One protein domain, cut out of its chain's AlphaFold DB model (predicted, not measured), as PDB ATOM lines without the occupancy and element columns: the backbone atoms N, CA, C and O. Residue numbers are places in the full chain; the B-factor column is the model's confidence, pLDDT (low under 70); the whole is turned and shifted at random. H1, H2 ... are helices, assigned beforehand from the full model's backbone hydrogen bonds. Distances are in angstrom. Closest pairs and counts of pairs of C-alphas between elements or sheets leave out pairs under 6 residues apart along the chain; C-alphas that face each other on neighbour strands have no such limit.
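What this domain is: This is residues 462 to 516 of the 558 residues of the protein "Hypothetical protein" of Brandtodinium nutricula (UniProt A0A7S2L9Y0). Little regular structure is found here: two short helices, H1 and H2, cross as an X, and long loops make up much of the rest. The printed part has 55 residues, 462 to 516, with two named helices, H1 then H2, and no named strand. The class is all helix, though the helices hold only 21 residues. The whole is compact, with a radius of gyration of the C-alphas of 10.0 A, and rounded, spanning 25 by 23 by 20 A.

How they stand to each other: Look at H1, residues 469 to 479, and H2, residues 493 to 502: they touch, and their closest C-alphas, those of Val 474 and Gln 497, are 5.9 A apart. They run opposite ways at a steep tilt of 65 degrees. In H1 and H2 every O i to N i+4 pair is within hydrogen-bond range.

Where its parts are: Find C-alpha 469 at (109.951, 93.699, 198.628); from there H1 runs 15.2 A to C-alpha 479. H2 runs 14.2 A to C-alpha 502 at (104.852, 91.228, 183.183).

The domain as a whole: The C-alphas farthest apart, those of Gly 467 and His 486, are 26.8 A apart. The link from H1 to H2 is long, with 13 residues. The printed part has no cut. pLDDT is under 70 at residue 467 and residues 483 to 487, 502 to 508 and 514 to 516.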
ATOM      1  N   HIS A 462      97.538  90.061 194.371       80.75
ATOM      2  CA  HIS A 462      97.828  90.821 195.574       80.75
ATOM      3  C   HIS A 462      98.386  92.177 195.176       80.75
ATOM      4  O   HIS A 462      99.360  92.238 194.438       80.75
ATOM      5  N   THR A 463      97.796  93.277 195.638       84.88
ATOM      6  CA  THR A 463      98.445  94.592 195.515       84.88
ATOM      7  C   THR A 463      99.431  94.731 196.668       84.88
ATOM      8  O   THR A 463      99.026  94.647 197.827       84.88
ATOM      9  N   ALA A 464     100.712  94.909 196.353       82.19
ATOM     10  CA  ALA A 464     101.772  94.907 197.349       82.19
ATOM     11  C   ALA A 464     101.592  96.031 198.374       82.19
ATOM     12  O   ALA A 464     101.152  97.131 198.040       82.19
ATOM     13  N   THR A 465     101.946  95.759 199.629       83.12
ATOM     14  CA  THR A 465     101.772  96.696 200.752       83.12
ATOM     15  C   THR A 465     103.097  97.077 201.420       83.12
ATOM     16  O   THR A 465     104.122  96.411 201.249       83.12
ATOM     17  N   GLN A 466     103.103  98.186 202.173       76.69
ATOM     18  CA  GLN A 466     104.307  98.729 202.806       76.69
ATOM     19  C   GLN A 466     105.011  97.682 203.688       76.69
ATOM     20  O   GLN A 466     104.438  97.174 204.649       76.69
ATOM     21  N   GLY A 467     106.282  97.406 203.379       68.81
ATOM     22  CA  GLY A 467     107.092  96.374 204.040       68.81
ATOM     23  C   GLY A 467     107.361  95.140 203.172       68.81
ATOM     24  O   GLY A 467     108.217  94.334 203.525       68.81
ATOM     25  N   GLU A 468     106.690  95.012 202.028       71.38
ATOM     26  CA  GLU A 468     106.966  93.974 201.035       71.38
ATOM     27  C   GLU A 468     108.066  94.401 200.055       71.38
ATOM     28  O   GLU A 468     108.167  95.567 199.675       71.38
ATOM     29  N   GLU A 469     108.871  93.445 199.591       72.25
ATOM     30  CA  GLU A 469     109.951  93.699 198.628       72.25
ATOM     31  C   GLU A 469     109.408  94.245 197.294       72.25
ATOM     32  O   GLU A 469     109.958  95.207 196.756       72.25
ATOM     33  N   CYS A 470     108.261  93.725 196.829       79.69
ATOM     34  CA  CYS A 470     107.546  94.282 195.677       79.69
ATOM     35  C   CYS A 470     107.161  95.749 195.905       79.69
ATOM     36  O   CYS A 470     107.389  96.582 195.034       79.69
ATOM     37  N   TYR A 471     106.639  96.095 197.087       82.12
ATOM     38  CA  TYR A 471     106.259  97.473 197.399       82.12
ATOM     39  C   TYR A 471     107.464  98.412 197.367       82.12
ATOM     40  O   TYR A 471     107.382  99.495 196.795       82.12
ATOM     41  N   VAL A 472     108.599  97.989 197.931       81.25
ATOM     42  CA  VAL A 472     109.844  98.769 197.890       81.25
ATOM     43  C   VAL A 472     110.310  98.982 196.448       81.25
ATOM     44  O   VAL A 472     110.738 100.083 196.108       81.25
ATOM     45  N   ARG A 473     110.198  97.960 195.593       80.25
ATOM     46  CA  ARG A 473     110.594  98.034 194.179       80.25
ATOM     47  C   ARG A 473     109.651  98.900 193.340       80.25
ATOM     48  O   ARG A 473     110.120  99.680 192.519       80.25
ATOM     49  N   VAL A 474     108.341  98.805 193.557       85.25
ATOM     50  CA  VAL A 474     107.363  99.686 192.903       85.25
ATOM     51  C   VAL A 474     107.589 101.130 193.345       85.25
ATOM     52  O   VAL A 474     107.701 102.014 192.499       85.25
ATOM     53  N   GLN A 475     107.742 101.372 194.651       88.00
ATOM     54  CA  GLN A 475     107.975 102.712 195.184       88.00
ATOM     55  C   GLN A 475     109.287 103.312 194.662       88.00
ATOM     56  O   GLN A 475     109.297 104.478 194.289       88.00
ATOM     57  N   SER A 476     110.373 102.537 194.559       83.12
ATOM     58  CA  SER A 476     111.650 103.052 194.044       83.12
ATOM     59  C   SER A 476     111.580 103.459 192.570       83.12
ATOM     60  O   SER A 476     112.188 104.457 192.185       83.12
ATOM     61  N   LEU A 477     110.812 102.732 191.753       83.81
ATOM     62  CA  LEU A 477     110.552 103.092 190.358       83.81
ATOM     63  C   LEU A 477     109.629 104.311 190.250       83.81
ATOM     64  O   LEU A 477     109.888 105.207 189.453       83.81
ATOM     65  N   MET A 478     108.588 104.386 191.083       85.62
ATOM     66  CA  MET A 478     107.707 105.556 191.144       85.62
ATOM     67  C   MET A 478     108.436 106.812 191.651       85.62
ATOM     68  O   MET A 478     108.144 107.911 191.183       85.62
ATOM     69  N   ASP A 479     109.409 106.672 192.551       86.19
ATOM     70  CA  ASP A 479     110.232 107.782 193.046       86.19
ATOM     71  C   ASP A 479     111.298 108.208 192.017       86.19
ATOM     72  O   ASP A 479     111.671 109.382 191.954       86.19
ATOM     73  N   ASN A 480     111.766 107.278 191.175       81.12
ATOM     74  CA  ASN A 480     112.738 107.522 190.111       81.12
ATOM     75  C   ASN A 480     112.087 107.444 188.721       81.12
ATOM     76  O   ASN A 480     112.340 106.527 187.942       81.12
ATOM     77  N   GLN A 481     111.261 108.444 188.401       75.75
ATOM     78  CA  GLN A 481     110.464 108.514 187.165       75.75
ATOM     79  C   GLN A 481     111.278 108.342 185.865       75.75
ATOM     80  O   GLN A 481     110.729 107.915 184.853       75.75
ATOM     81  N   THR A 482     112.580 108.644 185.866       73.56
ATOM     82  CA  THR A 482     113.461 108.460 184.698       73.56
ATOM     83  C   THR A 482     113.868 107.003 184.464       73.56
ATOM     84  O   THR A 482     114.322 106.677 183.373       73.56
ATOM     85  N   ALA A 483     113.700 106.127 185.460       65.75
ATOM     86  CA  ALA A 483     113.895 104.683 185.336       65.75
ATOM     87  C   ALA A 483     112.629 103.946 184.863       65.75
ATOM     88  O   ALA A 483     112.701 102.762 184.541       65.75
ATOM     89  N   LEU A 484     111.474 104.626 184.825       64.50
ATOM     90  CA  LEU A 484     110.233 104.084 184.279       64.50
ATOM     91  C   LEU A 484     110.115 104.389 182.778       64.50
ATOM     92  O   LEU A 484     110.457 105.496 182.349       64.50
ATOM     93  N   PRO A 485     109.548 103.461 181.982       64.25
ATOM     94  CA  PRO A 485     109.085 103.769 180.634       64.25
ATOM     95  C   PRO A 485     108.206 105.022 180.640       64.25
ATOM     96  O   PRO A 485     107.393 105.195 181.549       64.25
ATOM     97  N   HIS A 486     108.309 105.877 179.617       69.44
ATOM     98  CA  HIS A 486     107.521 107.117 179.545       69.44
ATOM     99  C   HIS A 486     106.010 106.887 179.709       69.44
ATOM    100  O   HIS A 486     105.329 107.698 180.328       69.44
ATOM    101  N   SER A 487     105.493 105.754 179.231       65.12
ATOM    102  CA  SER A 487     104.087 105.366 179.384       65.12
ATOM    103  C   SER A 487     103.664 105.017 180.816       65.12
ATOM    104  O   SER A 487     102.471 104.911 181.089       65.12
ATOM    105  N   LEU A 488     104.622 104.789 181.714       74.25
ATOM    106  CA  LEU A 488     104.406 104.453 183.121       74.25
ATOM    107  C   LEU A 488     104.778 105.601 184.064       74.25
ATOM    108  O   LEU A 488     104.601 105.481 185.277       74.25
ATOM    109  N   GLN A 489     105.254 106.725 183.524       79.69
ATOM    110  CA  GLN A 489     105.484 107.921 184.319       79.69
ATOM    111  C   GLN A 489     104.150 108.441 184.861       79.69
ATOM    112  O   GLN A 489     103.170 108.575 184.130       79.69
ATOM    113  N   ASN A 490     104.106 108.717 186.163       81.25
ATOM    114  CA  ASN A 490     102.893 109.064 186.918       81.25
ATOM    115  C   ASN A 490     101.765 108.007 186.889       81.25
ATOM    116  O   ASN A 490     100.622 108.331 187.220       81.25
ATOM    117  N   ALA A 491     102.051 106.758 186.507       84.19
ATOM    118  CA  ALA A 491     101.065 105.682 186.552       84.19
ATOM    119  C   ALA A 491     100.703 105.289 187.999       84.19
ATOM    120  O   ALA A 491     101.401 105.639 188.953       84.19
ATOM    121  N   SER A 492      99.598 104.551 188.173       90.69
ATOM    122  CA  SER A 492      99.206 104.052 189.497       90.69
ATOM    123  C   SER A 492     100.195 103.002 190.012       90.69
ATOM    124  O   SER A 492     100.882 102.342 189.228       90.69
ATOM    125  N   PHE A 493     100.213 102.795 191.330       89.50
ATOM    126  CA  PHE A 493     101.025 101.756 191.962       89.50
ATOM    127  C   PHE A 493     100.751 100.372 191.353       89.50
ATOM    128  O   PHE A 493     101.676  99.656 190.986       89.50
ATOM    129  N   GLU A 494      99.478 100.026 191.157       87.94
ATOM    130  CA  GLU A 494      99.044  98.770 190.539       87.94
ATOM    131  C   GLU A 494      99.524  98.650 189.093       87.94
ATOM    132  O   GLU A 494      99.906  97.569 188.659       87.94
ATOM    133  N   THR A 495      99.553  99.756 188.350       84.81
ATOM    134  CA  THR A 495     100.018  99.767 186.958       84.81
ATOM    135  C   THR A 495     101.523  99.500 186.882       84.81
ATOM    136  O   THR A 495     101.974  98.696 186.066       84.81
ATOM    137  N   VAL A 496     102.310 100.114 187.771       85.50
ATOM    138  CA  VAL A 496     103.756  99.859 187.870       85.50
ATOM    139  C   VAL A 496     104.027  98.441 188.386       85.50
ATOM    140  O   VAL A 496     104.900  97.753 187.861       85.50
ATOM    141  N   GLN A 497     103.242  97.947 189.346       85.75
ATOM    142  CA  GLN A 497     103.336  96.569 189.827       85.75
ATOM    143  C   GLN A 497     103.034  95.548 188.720       85.75
ATOM    144  O   GLN A 497     103.772  94.575 188.566       85.75
ATOM    145  N   ALA A 498     101.977  95.774 187.932       79.06
ATOM    146  CA  ALA A 498     101.632  94.938 186.785       79.06
ATOM    147  C   ALA A 498     102.760  94.918 185.745       79.06
ATOM    148  O   ALA A 498     103.079  93.861 185.205       79.06
ATOM    149  N   HIS A 499     103.412  96.060 185.512       78.69
ATOM    150  CA  HIS A 499     104.568  96.123 184.624       78.69
ATOM    151  C   HIS A 499     105.722  95.231 185.108       78.69
ATOM    152  O   HIS A 499     106.212  94.410 184.333       78.69
ATOM    153  N   ILE A 500     106.094  95.313 186.390       75.94
ATOM    154  CA  ILE A 500     107.145  94.462 186.981       75.94
ATOM    155  C   ILE A 500     106.753  92.976 186.924       75.94
ATOM    156  O   ILE A 500     107.592  92.125 186.638       75.94
ATOM    157  N   GLN A 501     105.478  92.648 187.169       74.88
ATOM    158  CA  GLN A 501     104.976  91.275 187.040       74.88
ATOM    159  C   GLN A 501     105.118  90.758 185.598       74.88
ATOM    160  O   GLN A 501     105.543  89.620 185.392       74.88
ATOM    161  N   SER A 502     104.820  91.597 184.603       68.56
ATOM    162  CA  SER A 502     104.852  91.228 183.183       68.56
ATOM    163  C   SER A 502     106.261  91.069 182.594       68.56
ATOM    164  O   SER A 502     106.427  90.334 181.620       68.56
ATOM    165  N   SER A 503     107.286  91.706 183.178       62.22
ATOM    166  CA  SER A 503     108.666  91.670 182.661       62.22
ATOM    167  C   SER A 503     109.449  90.408 183.047       62.22
ATOM    168  O   SER A 503     110.582  90.236 182.611       62.22
ATOM    169  N   ARG A 504     108.862  89.501 183.847       51.75
ATOM    170  CA  ARG A 504     109.506  88.284 184.392       51.75
ATOM    171  C   ARG A 504     110.807  88.533 185.195       51.75
ATOM    172  O   ARG A 504     111.464  87.568 185.572       51.75
ATOM    173  N   ASP A 505     111.120  89.774 185.589       50.12
ATOM    174  CA  ASP A 505     112.283  90.126 186.439       50.12
ATOM    175  C   ASP A 505     112.100  89.839 187.945       50.12
ATOM    176  O   ASP A 505     112.911  90.269 188.772       50.12
ATOM    177  N   GLY A 506     111.035  89.124 188.320       51.59
ATOM    178  CA  GLY A 506     110.776  88.638 189.676       51.59
ATOM    179  C   GLY A 506     110.465  89.702 190.741       51.59
ATOM    180  O   GLY A 506     110.934  90.835 190.718       51.59
ATOM    181  N   VAL A 507     109.702  89.269 191.750       56.78
ATOM    182  CA  VAL A 507     109.267  89.989 192.965       56.78
ATOM    183  C   VAL A 507     108.119  90.993 192.789       56.78
ATOM    184  O   VAL A 507     108.119  92.023 193.446       56.78
ATOM    185  N   CYS A 508     107.097  90.706 191.979       67.69
ATOM    186  CA  CYS A 508     105.788  91.350 192.157       67.69
ATOM    187  C   CYS A 508     104.632  90.427 191.734       67.69
ATOM    188  O   CYS A 508     104.676  89.885 190.629       67.69
ATOM    189  N   PRO A 509     103.602  90.230 192.581       74.62
ATOM    190  CA  PRO A 509     102.388  89.519 192.187       74.62
ATOM    191  C   PRO A 509     101.522  90.357 191.243       74.62
ATOM    192  O   PRO A 509     101.723  91.565 191.101       74.62
ATOM    193  N   ARG A 510     100.523  89.739 190.607       77.75
ATOM    194  CA  ARG A 510      99.514  90.482 189.839       77.75
ATOM    195  C   ARG A 510      98.716  91.375 190.803       77.75
ATOM    196  O   ARG A 510      98.252  90.854 191.813       77.75
ATOM    197  N   PRO A 511      98.523  92.678 190.544       82.38
ATOM    198  CA  PRO A 511      97.700  93.518 191.417       82.38
ATOM    199  C   PRO A 511      96.230  93.068 191.407       82.38
ATOM    200  O   PRO A 511      95.750  92.497 190.426       82.38
ATOM    201  N   CYS A 512      95.507  93.313 192.508       75.62
ATOM    202  CA  CYS A 512      94.109  92.877 192.635       75.62
ATOM    203  C   CYS A 512      93.089  93.786 191.961       75.62
ATOM    204  O   CYS A 512      92.038  93.306 191.536       75.62
ATOM    205  N   ALA A 513      93.387  95.076 191.847       72.25
ATOM    206  CA  ALA A 513      92.638  95.948 190.961       72.25
ATOM    207  C   ALA A 513      93.198  95.792 189.543       72.25
ATOM    208  O   ALA A 513      94.417  95.811 189.357       72.25
ATOM    209  N   GLU A 514      92.321  95.645 188.548       56.66
ATOM    210  CA  GLU A 514      92.727  95.847 187.156       56.66
ATOM    211  C   GLU A 514      93.328  97.252 187.058       56.66
ATOM    212  O   GLU A 514      92.716  98.220 187.523       56.66
ATOM    213  N   ALA A 515      94.541  97.366 186.506       48.91
ATOM    214  CA  ALA A 515      95.096  98.671 186.186       48.91
ATOM    215  C   ALA A 515      94.042  99.400 185.340       48.91
ATOM    216  O   ALA A 515      93.575  98.816 184.354       48.91
ATOM    217  N   PRO A 516      93.598 100.612 185.719       37.75
ATOM    218  CA  PRO A 516      92.657 101.333 184.886       37.75
ATOM    219  C   PRO A 516      93.279 101.428 183.494       37.75
ATOM    220  O   PRO A 516      94.425 101.863 183.363       37.75
TER     221      PRO A 516